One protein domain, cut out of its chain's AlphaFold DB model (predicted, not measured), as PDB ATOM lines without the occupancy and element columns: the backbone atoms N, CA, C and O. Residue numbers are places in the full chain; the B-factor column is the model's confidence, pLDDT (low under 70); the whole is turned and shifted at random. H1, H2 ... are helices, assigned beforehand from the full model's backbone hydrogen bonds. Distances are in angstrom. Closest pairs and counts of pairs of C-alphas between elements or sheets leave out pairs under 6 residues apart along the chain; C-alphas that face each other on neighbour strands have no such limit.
ATOM      1  N   LYS A   4      53.670 -36.259-154.813       83.00
ATOM      2  CA  LYS A   4      52.885 -36.814-153.708       83.00
ATOM      3  C   LYS A   4      51.683 -35.932-153.332       83.00
ATOM      4  O   LYS A   4      50.584 -36.446-153.166       83.00
ATOM      5  N   GLU A   5      51.856 -34.610-153.297       81.44
ATOM      6  CA  GLU A   5      50.765 -33.663-153.011       81.44
ATOM      7  C   GLU A   5      49.743 -33.601-154.150       81.44
ATOM      8  O   GLU A   5      48.545 -33.466-153.902       81.44
ATOM      9  N   GLN A   6      50.193 -33.711-155.406       81.31
ATOM     10  CA  GLN A   6      49.280 -33.778-156.550       81.31
ATOM     11  C   GLN A   6      48.433 -35.053-156.516       81.31
ATOM     12  O   GLN A   6      47.222 -34.976-156.723       81.31
ATOM     13  N   LYS A   7      49.037 -36.202-156.188       85.44
ATOM     14  CA  LYS A   7      48.314 -37.471-156.058       85.44
ATOM     15  C   LYS A   7      47.266 -37.421-154.943       85.44
ATOM     16  O   LYS A   7      46.113 -37.765-155.185       85.44
ATOM     17  N   GLU A   8      47.619 -36.904-153.767       85.69
ATOM     18  CA  GLU A   8      46.672 -36.756-152.651       85.69
ATOM     19  C   GLU A   8      45.532 -35.769-152.950       85.69
ATOM     20  O   GLU A   8      44.406 -35.960-152.486       85.69
ATOM     21  N   ARG A   9      45.789 -34.700-153.718       82.31
ATOM     22  CA  ARG A   9      44.720 -33.804-154.196       82.31
ATOM     23  C   ARG A   9      43.795 -34.516-155.176       82.31
ATOM     24  O   ARG A   9      42.583 -34.342-155.093       82.31
ATOM     25  N   MET A  10      44.355 -35.323-156.074       84.06
ATOM     26  CA  MET A  10      43.581 -36.069-157.061       84.06
ATOM     27  C   MET A  10      42.709 -37.145-156.404       84.06
ATOM     28  O   MET A  10      41.535 -37.255-156.737       84.06
ATOM     29  N   GLU A  11      43.232 -37.875-155.416       86.06
ATOM     30  CA  GLU A  11      42.466 -38.864-154.643       86.06
ATOM     31  C   GLU A  11      41.320 -38.216-153.854       86.06
ATOM     32  O   GLU A  11      40.200 -38.726-153.869       86.06
ATOM     33  N   ARG A  12      41.554 -37.047-153.238       84.69
ATOM     34  CA  ARG A  12      40.496 -36.276-152.563       84.69
ATOM     35  C   ARG A  12      39.400 -35.817-153.524       84.69
ATOM     36  O   ARG A  12      38.221 -35.944-153.198       84.69
ATOM     37  N   LEU A  13      39.775 -35.319-154.702       83.19
ATOM     38  CA  LEU A  13      38.821 -34.933-155.748       83.19
ATOM     39  C   LEU A  13      38.002 -36.131-156.230       83.19
ATOM     40  O   LEU A  13      36.785 -36.028-156.357       83.19
ATOM     41  N   ASN A  14      38.650 -37.274-156.448       85.94
ATOM     42  CA  ASN A  14      37.980 -38.474-156.932       85.94
ATOM     43  C   ASN A  14      37.022 -39.049-155.877       85.94
ATOM     44  O   ASN A  14      35.904 -39.450-156.195       85.94
ATOM     45  N   HIS A  15      37.414 -39.020-154.600       83.31
ATOM     46  CA  HIS A  15      36.542 -39.425-153.502       83.31
ATOM     47  C   HIS A  15      35.316 -38.508-153.381       83.31
ATOM     48  O   HIS A  15      34.190 -38.995-153.293       83.31
ATOM     49  N   ALA A  16      35.510 -37.187-153.456       77.38
ATOM     50  CA  ALA A  16      34.406 -36.228-153.454       77.38
ATOM     51  C   ALA A  16      33.464 -36.429-154.654       77.38
ATOM     52  O   ALA A  16      32.246 -36.384-154.490       77.38
ATOM     53  N   LEU A  17      34.012 -36.715-155.840       84.25
ATOM     54  CA  LEU A  17      33.229 -37.022-157.035       84.25
ATOM     55  C   LEU A  17      32.365 -38.274-156.834       84.25
ATOM     56  O   LEU A  17      31.164 -38.227-157.083       84.25
ATOM     57  N   HIS A  18      32.940 -39.365-156.323       84.00
ATOM     58  CA  HIS A  18      32.196 -40.594-156.037       84.00
ATOM     59  C   HIS A  18      31.059 -40.378-155.029       84.00
ATOM     60  O   HIS A  18      29.949 -40.873-155.234       84.00
ATOM     61  N   VAL A  19      31.313 -39.618-153.961       82.25
ATOM     62  CA  VAL A  19      30.296 -39.292-152.950       82.25
ATOM     63  C   VAL A  19      29.180 -38.430-153.550       82.25
ATOM     64  O   VAL A  19      28.003 -38.695-153.298       82.25
ATOM     65  N   ASN A  20      29.523 -37.448-154.387       80.69
ATOM     66  CA  ASN A  20      28.541 -36.600-155.062       80.69
ATOM     67  C   ASN A  20      27.673 -37.397-156.046       80.69
ATOM     68  O   ASN A  20      26.454 -37.278-156.001       80.69
ATOM     69  N   ILE A  21      28.268 -38.282-156.853       81.94
ATOM     70  CA  ILE A  21      27.528 -39.151-157.786       81.94
ATOM     71  C   ILE A  21      26.540 -40.050-157.031       81.94
ATOM     72  O   ILE A  21      25.389 -40.199-157.438       81.94
ATOM     73  N   ALA A  22      26.962 -40.645-155.911       83.06
ATOM     74  CA  ALA A  22      26.078 -41.481-155.102       83.06
ATOM     75  C   ALA A  22      24.898 -40.679-154.525       83.06
ATOM     76  O   ALA A  22      23.766 -41.171-154.483       83.06
ATOM     77  N   ARG A  23      25.149 -39.431-154.111       82.06
ATOM     78  CA  ARG A  23      24.118 -38.522-153.604       82.06
ATOM     79  C   ARG A  23      23.131 -38.108-154.694       82.06
ATOM     80  O   ARG A  23      21.925 -38.165-154.455       82.06
ATOM     81  N   ASP A  24      23.620 -37.769-155.881       83.69
ATOM     82  CA  ASP A  24      22.778 -37.403-157.021       83.69
ATOM     83  C   ASP A  24      21.912 -38.576-157.476       83.69
ATOM     84  O   ASP A  24      20.698 -38.421-157.610       83.69
ATOM     85  N   ASN A  25      22.480 -39.780-157.592       85.69
ATOM     86  CA  ASN A  25      21.711 -40.982-157.923       85.69
ATOM     87  C   ASN A  25      20.589 -41.246-156.908       85.69
ATOM     88  O   ASN A  25      19.467 -41.587-157.287       85.69
ATOM     89  N   ARG A  26      20.854 -41.049-155.609       86.88
ATOM     90  CA  ARG A  26      19.819 -41.161-154.571       86.88
ATOM     91  C   ARG A  26      18.725 -40.103-154.747       86.88
ATOM     92  O   ARG A  26      17.547 -40.442-154.640       86.88
ATOM     93  N   ASN A  27      19.088 -38.847-155.006       81.19
ATOM     94  CA  ASN A  27      18.129 -37.756-155.207       81.19
ATOM     95  C   ASN A  27      17.254 -37.982-156.450       81.19
ATOM     96  O   ASN A  27      16.041 -37.771-156.392       81.19
ATOM     97  N   ILE A  28      17.842 -38.474-157.544       83.56
ATOM     98  CA  ILE A  28      17.125 -38.847-158.771       83.56
ATOM     99  C   ILE A  28      16.136 -39.978-158.482       83.56
ATOM    100  O   ILE A  28      14.951 -39.841-158.777       83.56
ATOM    101  N   ASN A  29      16.578 -41.055-157.826       85.69
ATOM    102  CA  ASN A  29      15.700 -42.178-157.488       85.69
ATOM    103  C   ASN A  29      14.520 -41.747-156.608       85.69
ATOM    104  O   ASN A  29      13.384 -42.144-156.858       85.69
ATOM    105  N   LEU A  30      14.764 -40.897-155.606       83.94
ATOM    106  CA  LEU A  30      13.699 -40.341-154.768       83.94
ATOM    107  C   LEU A  30      12.732 -39.455-155.565       83.94
ATOM    108  O   LEU A  30      11.530 -39.501-155.317       83.94
ATOM    109  N   THR A  31      13.233 -38.693-156.539       81.50
ATOM    110  CA  THR A  31      12.403 -37.874-157.438       81.50
ATOM    111  C   THR A  31      11.509 -38.752-158.318       81.50
ATOM    112  O   THR A  31      10.313 -38.495-158.426       81.50
ATOM    113  N   CYS A  32      12.052 -39.832-158.886       83.50
ATOM    114  CA  CYS A  32      11.285 -40.796-159.677       83.50
ATOM    115  C   CYS A  32      10.211 -41.502-158.837       83.50
ATOM    116  O   CYS A  32       9.065 -41.611-159.264       83.50
ATOM    117  N   LEU A  33      10.548 -41.933-157.616       81.50
ATOM    118  CA  LEU A  33       9.573 -42.522-156.691       81.50
ATOM    119  C   LEU A  33       8.455 -41.539-156.340       81.50
ATOM    120  O   LEU A  33       7.293 -41.939-156.249       81.50
ATOM    121  N   ALA A  34       8.792 -40.256-156.189       80.00
ATOM    122  CA  ALA A  34       7.805 -39.223-155.923       80.00
ATOM    123  C   ALA A  34       6.818 -39.029-157.085       80.00
ATOM    124  O   ALA A  34       5.649 -38.723-156.862       80.00
ATOM    125  N   LEU A  35       7.278 -39.262-158.316       77.06
ATOM    126  CA  LEU A  35       6.456 -39.211-159.518       77.06
ATOM    127  C   LEU A  35       5.574 -40.448-159.695       77.06
ATOM    128  O   LEU A  35       4.499 -40.322-160.261       77.06
ATOM    129  N   ILE A  36       5.986 -41.625-159.219       78.62
ATOM    130  CA  ILE A  36       5.212 -42.867-159.394       78.62
ATOM    131  C   ILE A  36       4.099 -42.987-158.353       78.62
ATOM    132  O   ILE A  36       3.008 -43.442-158.681       78.62
ATOM    133  N   VAL A  37       4.357 -42.597-157.100       78.31
ATOM    134  CA  VAL A  37       3.453 -42.891-155.980       78.31
ATOM    135  C   VAL A  37       2.629 -41.651-155.595       78.31
ATOM    136  O   VAL A  37       3.145 -40.793-154.874       78.31
ATOM    137  N   PRO A  38       1.336 -41.560-155.974       65.44
ATOM    138  CA  PRO A  38       0.556 -40.320-155.856       65.44
ATOM    139  C   PRO A  38       0.397 -39.821-154.414       65.44
ATOM    140  O   PRO A  38       0.393 -38.621-154.158       65.44
ATOM    141  N   PHE A  39       0.312 -40.740-153.448       69.44
ATOM    142  CA  PHE A  39       0.098 -40.416-152.032       69.44
ATOM    143  C   PHE A  39       1.393 -40.219-151.236       69.44
ATOM    144  O   PHE A  39       1.409 -39.505-150.236       69.44
ATOM    145  N   PHE A  40       2.495 -40.829-151.679       76.88
ATOM    146  CA  PHE A  40       3.777 -40.779-150.970       76.88
ATOM    147  C   PHE A  40       4.784 -39.823-151.616       76.88
ATOM    148  O   PHE A  40       5.893 -39.672-151.103       76.88
ATOM    149  N   GLY A  41       4.405 -39.117-152.685       77.75
ATOM    150  CA  GLY A  41       5.288 -38.183-153.381       77.75
ATOM    151  C   GLY A  41       5.913 -37.124-152.471       77.75
ATOM    152  O   GLY A  41       7.133 -36.952-152.441       77.75
ATOM    153  N   VAL A  42       5.104 -36.517-151.599       81.88
ATOM    154  CA  VAL A  42       5.564 -35.542-150.594       81.88
ATOM    155  C   VAL A  42       6.536 -36.171-149.588       81.88
ATOM    156  O   VAL A  42       7.508 -35.530-149.181       81.88
ATOM    157  N   TYR A  43       6.307 -37.427-149.192       85.25
ATOM    158  CA  TYR A  43       7.186 -38.147-148.267       85.25
ATOM    159  C   TYR A  43       8.567 -38.399-148.883       85.25
ATOM    160  O   TYR A  43       9.582 -38.182-148.217       85.25
ATOM    161  N   PHE A  44       8.624 -38.796-150.156       83.88
ATOM    162  CA  PHE A  44       9.890 -38.996-150.865       83.88
ATOM    163  C   PHE A  44      10.613 -37.675-151.136       83.88
ATOM    164  O   PHE A  44      11.813 -37.582-150.871       83.88
ATOM    165  N   ALA A  45       9.891 -36.632-151.553       84.31
ATOM    166  CA  ALA A  45      10.459 -35.307-151.799       84.31
ATOM    167  C   ALA A  45      11.143 -34.719-150.550       84.31
ATOM    168  O   ALA A  45      12.224 -34.140-150.644       84.31
ATOM    169  N   ARG A  46      10.581 -34.930-149.349       86.12
ATOM    170  CA  ARG A  46      11.193 -34.491-148.078       86.12
ATOM    171  C   ARG A  46      12.550 -35.133-147.779       86.12
ATOM    172  O   ARG A  46      13.325 -34.547-147.030       86.12
ATOM    173  N   LYS A  47      12.841 -36.313-148.337       87.00
ATOM    174  CA  LYS A  47      14.106 -37.040-148.130       87.00
ATOM    175  C   LYS A  47      15.218 -36.637-149.102       87.00
ATOM    176  O   LYS A  47      16.313 -37.197-149.012       87.00
ATOM    177  N   ILE A  48      14.923 -35.734-150.036       87.00
ATOM    178  CA  ILE A  48      15.887 -35.189-150.989       87.00
ATOM    179  C   ILE A  48      16.638 -34.041-150.318       87.00
ATOM    180  O   ILE A  48      16.035 -33.069-149.843       87.00
ATOM    181  N   ASP A  49      17.963 -34.157-150.295       85.94
ATOM    182  CA  ASP A  49      18.818 -33.147-149.677       85.94
ATOM    183  C   ASP A  49      18.959 -31.900-150.553       85.94
ATOM    184  O   ASP A  49      18.987 -30.777-150.047       85.94
ATOM    185  N   ASP A  50      19.065 -32.097-151.869       86.19
ATOM    186  CA  ASP A  50      19.259 -31.011-152.819       86.19
ATOM    187  C   ASP A  50      17.949 -30.239-153.038       86.19
ATOM    188  O   ASP A  50      16.897 -30.805-153.351       86.19
ATOM    189  N   LYS A  51      18.005 -28.914-152.871       88.31
ATOM    190  CA  LYS A  51      16.828 -28.042-152.958       88.31
ATOM    191  C   LYS A  51      16.187 -28.063-154.350       88.31
ATOM    192  O   LYS A  51      14.957 -27.996-154.432       88.31
ATOM    193  N   SER A  52      16.980 -28.150-155.414       88.19
ATOM    194  CA  SER A  52      16.499 -28.154-156.797       88.19
ATOM    195  C   SER A  52      15.745 -29.447-157.091       88.19
ATOM    196  O   SER A  52      14.581 -29.396-157.492       88.19
ATOM    197  N   TYR A  53      16.344 -30.599-156.770       84.38
ATOM    198  CA  TYR A  53      15.684 -31.902-156.910       84.38
ATOM    199  C   TYR A  53      14.441 -32.015-156.025       84.38
ATOM    200  O   TYR A  53      13.411 -32.520-156.461       84.38
ATOM    201  N   ARG A  54      14.489 -31.485-154.798       88.75
ATOM    202  CA  ARG A  54      13.337 -31.483-153.891       88.75
ATOM    203  C   ARG A  54      12.173 -30.663-154.438       88.75
ATOM    204  O   ARG A  54      11.029 -31.101-154.365       88.75
ATOM    205  N   THR A  55      12.458 -29.482-154.985       89.44
ATOM    206  CA  THR A  55      11.438 -28.627-155.608       89.44
ATOM    207  C   THR A  55      10.814 -29.332-156.807       89.44
ATOM    208  O   THR A  55       9.590 -29.395-156.905       89.44
ATOM    209  N   LEU A  56      11.642 -29.936-157.664       88.62
ATOM    210  CA  LEU A  56      11.173 -30.723-158.799       88.62
ATOM    211  C   LEU A  56      10.280 -31.886-158.340       88.62
ATOM    212  O   LEU A  56       9.173 -32.045-158.844       88.62
ATOM    213  N   ALA A  57      10.702 -32.646-157.328       87.81
ATOM    214  CA  ALA A  57       9.931 -33.761-156.787       87.81
ATOM    215  C   ALA A  57       8.561 -33.331-156.236       87.81
ATOM    216  O   ALA A  57       7.578 -34.041-156.448       87.81
ATOM    217  N   TYR A  58       8.455 -32.170-155.577       88.12
ATOM    218  CA  TYR A  58       7.158 -31.640-155.137       88.12
ATOM    219  C   TYR A  58       6.241 -31.283-156.306       88.12
ATOM    220  O   TYR A  58       5.069 -31.654-156.284       88.12
ATOM    221  N   VAL A  59       6.767 -30.602-157.328       89.81
ATOM    222  CA  VAL A  59       5.993 -30.242-158.526       89.81
ATOM    223  C   VAL A  59       5.485 -31.499-159.229       89.81
ATOM    224  O   VAL A  59       4.307 -31.582-159.568       89.81
ATOM    225  N   LEU A  60       6.345 -32.506-159.382       88.44
ATOM    226  CA  LEU A  60       5.987 -33.784-159.992       88.44
ATOM    227  C   LEU A  60       4.954 -34.557-159.162       88.44
ATOM    228  O   LEU A  60       4.014 -35.111-159.726       88.44
ATOM    229  N   SER A  61       5.082 -34.548-157.834       88.06
ATOM    230  CA  SER A  61       4.100 -35.166-156.931       88.06
ATOM    231  C   SER A  61       2.728 -34.504-157.060       88.06
ATOM    232  O   SER A  61       1.710 -35.188-157.124       88.06
ATOM    233  N   PHE A  62       2.698 -33.169-157.127       88.19
ATOM    234  CA  PHE A  62       1.466 -32.412-157.317       88.19
ATOM    235  C   PHE A  62       0.835 -32.692-158.685       88.19
ATOM    236  O   PHE A  62      -0.357 -32.971-158.764       88.19
ATOM    237  N   ALA A  63       1.635 -32.685-159.753       88.75
ATOM    238  CA  ALA A  63       1.160 -33.013-161.093       88.75
ATOM    239  C   ALA A  63       0.587 -34.438-161.157       88.75
ATOM    240  O   ALA A  63      -0.506 -34.628-161.686       88.75
ATOM    241  N   ASN A  64       1.269 -35.424-160.561       87.56
ATOM    242  CA  ASN A  64       0.750 -36.788-160.468       87.56
ATOM    243  C   ASN A  64      -0.596 -36.815-159.723       87.56
ATOM    244  O   ASN A  64      -1.565 -37.361-160.244       87.56
ATOM    245  N   PHE A  65      -0.699 -36.169-158.557       87.56
ATOM    246  CA  PHE A  65      -1.956 -36.088-157.808       87.56
ATOM    247  C   PHE A  65      -3.106 -35.502-158.644       87.56
ATOM    248  O   PHE A  65      -4.208 -36.052-158.646       87.56
ATOM    249  N   MET A  66      -2.844 -34.429-159.396       89.44
ATOM    250  CA  MET A  66      -3.834 -33.787-160.269       89.44
ATOM    251  C   MET A  66      -4.280 -34.673-161.438       89.44
ATOM    252  O   MET A  66      -5.400 -34.527-161.916       89.44
ATOM    253  N   ILE A  67      -3.427 -35.586-161.904       89.00
ATOM    254  CA  ILE A  67      -3.742 -36.493-163.016       89.00
ATOM    255  C   ILE A  67      -4.439 -37.764-162.519       89.00
ATOM    256  O   ILE A  67      -5.333 -38.270-163.190       89.00
ATOM    257  N   THR A  68      -4.038 -38.299-161.365       87.69
ATOM    258  CA  THR A  68      -4.479 -39.627-160.910       87.69
ATOM    259  C   THR A  68      -5.583 -39.575-159.866       87.69
ATOM    260  O   THR A  68      -6.560 -40.308-159.978       87.69
ATOM    261  N   VAL A  69      -5.454 -38.720-158.851       86.50
ATOM    262  CA  VAL A  69      -6.370 -38.700-157.702       86.50
ATOM    263  C   VAL A  69      -7.468 -37.661-157.890       86.50
ATOM    264  O   VAL A  69      -8.634 -37.944-157.626       86.50
ATOM    265  N   PHE A  70      -7.120 -36.466-158.371       89.50
ATOM    266  CA  PHE A  70      -8.074 -35.368-158.514       89.50
ATOM    267  C   PHE A  70      -9.297 -35.712-159.386       89.50
ATOM    268  O   PHE A  70     -10.404 -35.419-158.936       89.50
ATOM    269  N   PRO A  71      -9.174 -36.373-160.559       91.06
ATOM    270  CA  PRO A  71     -10.343 -36.719-161.369       91.06
ATOM    271  C   PRO A  71     -11.289 -37.681-160.647       91.06
ATOM    272  O   PRO A  71     -12.497 -37.473-160.671       91.06
ATOM    273  N   LEU A  72     -10.742 -38.674-159.935       89.12
ATOM    274  CA  LEU A  72     -11.525 -39.641-159.161       89.12
ATOM    275  C   LEU A  72     -12.319 -38.949-158.047       89.12
ATOM    276  O   LEU A  72     -13.512 -39.187-157.877       89.12
ATOM    277  N   VAL A  73     -11.659 -38.056-157.304       88.06
ATOM    278  CA  VAL A  73     -12.301 -37.287-156.231       88.06
ATOM    279  C   VAL A  73     -13.356 -36.338-156.799       88.06
ATOM    280  O   VAL A  73     -14.433 -36.204-156.221       88.06
ATOM    281  N   TYR A  74     -13.068 -35.697-157.931       90.94
ATOM    282  CA  TYR A  74     -13.988 -34.776-158.590       90.94
ATOM    283  C   TYR A  74     -15.244 -35.484-159.111       90.94
ATOM    284  O   TYR A  74     -16.352 -35.000-158.880       90.94
ATOM    285  N   GLU A  75     -15.095 -36.637-159.766       90.88
ATOM    286  CA  GLU A  75     -16.235 -37.440-160.214       90.88
ATOM    287  C   GLU A  75     -17.082 -37.911-159.033       90.88
ATOM    288  O   GLU A  75     -18.303 -37.760-159.052       90.88
ATOM    289  N   GLN A  76     -16.446 -38.401-157.967       90.44
ATOM    290  CA  GLN A  76     -17.158 -38.828-156.766       90.44
ATOM    291  C   GLN A  76     -17.916 -37.671-156.101       90.44
ATOM    292  O   GLN A  76     -19.073 -37.836-155.714       90.44
ATOM    293  N   TRP A  77     -17.297 -36.492-155.993       92.31
ATOM    294  CA  TRP A  77     -17.947 -35.301-155.448       92.31
ATOM    295  C   TRP A  77     -19.145 -34.872-156.297       92.31
ATOM    296  O   TRP A  77     -20.215 -34.622-155.748       92.31
ATOM    297  N   LYS A  78     -18.998 -34.864-157.628       91.44
ATOM    298  CA  LYS A  78     -20.083 -34.554-158.569       91.44
ATOM    299  C   LYS A  78     -21.245 -35.548-158.472       91.44
ATOM    300  O   LYS A  78     -22.378 -35.163-158.707       91.44
ATOM    301  N   HIS A  79     -20.984 -36.816-158.163       81.75
ATOM    302  CA  HIS A  79     -22.043 -37.804-157.940       81.75
ATOM    303  C   HIS A  79     -22.720 -37.681-156.571       81.75
ATOM    304  O   HIS A  79     -23.831 -38.178-156.398       81.75
ATOM    305  N   SER A  80     -22.059 -37.053-155.598       77.94
ATOM    306  CA  SER A  80     -22.564 -36.901-154.233       77.94
ATOM    307  C   SER A  80     -23.340 -35.597-153.999       77.94
ATOM    308  O   SER A  80     -23.841 -35.412-152.889       77.94
ATOM    309  N   ASN A  81     -23.405 -34.706-154.993       65.25
ATOM    310  CA  ASN A  81     -23.986 -33.362-154.922       65.25
ATOM    311  C   ASN A  81     -24.965 -33.153-156.084       65.25
ATOM    312  O   ASN A  81     -26.023 -32.531-155.857       65.25
TER     313      ASN A  81
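This is residues 4 to 81 of the 81 residues of an uncharacterized protein of Leptospira kanakyensis (UniProt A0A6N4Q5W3). A thin rod is built on the long helix H1, whose last turns, with H3 and the short folded-back H2, make a small three-helix core; residues 4 to 22 of H1 stick out at one end, and residues 70 to 81, mostly H4, at the other. The 78 printed residues include four named helices, H1 to H4, and no named strand: all helix, extended, radius of gyration of the C-alphas 19.6 A, spans 77 by 16 by 14 A.

H1, residues 4 to 36, runs 48.4 A from C-alpha 4 at (52.885, -36.814, -153.708). H3, residues 51 to 68, spans 25.5 A; H2 is residues 41 to 46. H4, residues 70 to 80, spans 15.2 A and ends with C-alpha 80 at (-22.564, -36.901, -154.233).

H1 touches H3 with residues 27 to 36 alone, the same way at a shallow tilt of 17 degrees; the closest C-alphas, Thr 31 and Ala 57, are 4.8 A apart. H1 and H2 form a hairpin, closest C-alphas Ala 34 and Gly 41, 3.7 A. H2 and H3 form another, closest C-alphas Gly 41 and Ser 61, 4.8 A. H3 and H4 meet only through their link. In the four helices every O i to N i+4 pair is within hydrogen-bond range.

The C-alphas of Lys 4 and Asn 81, the farthest apart, are 77.0 A apart. The printed part has no cut; the three links are tight. Residues 38, 39 and 81 have pLDDT under 70.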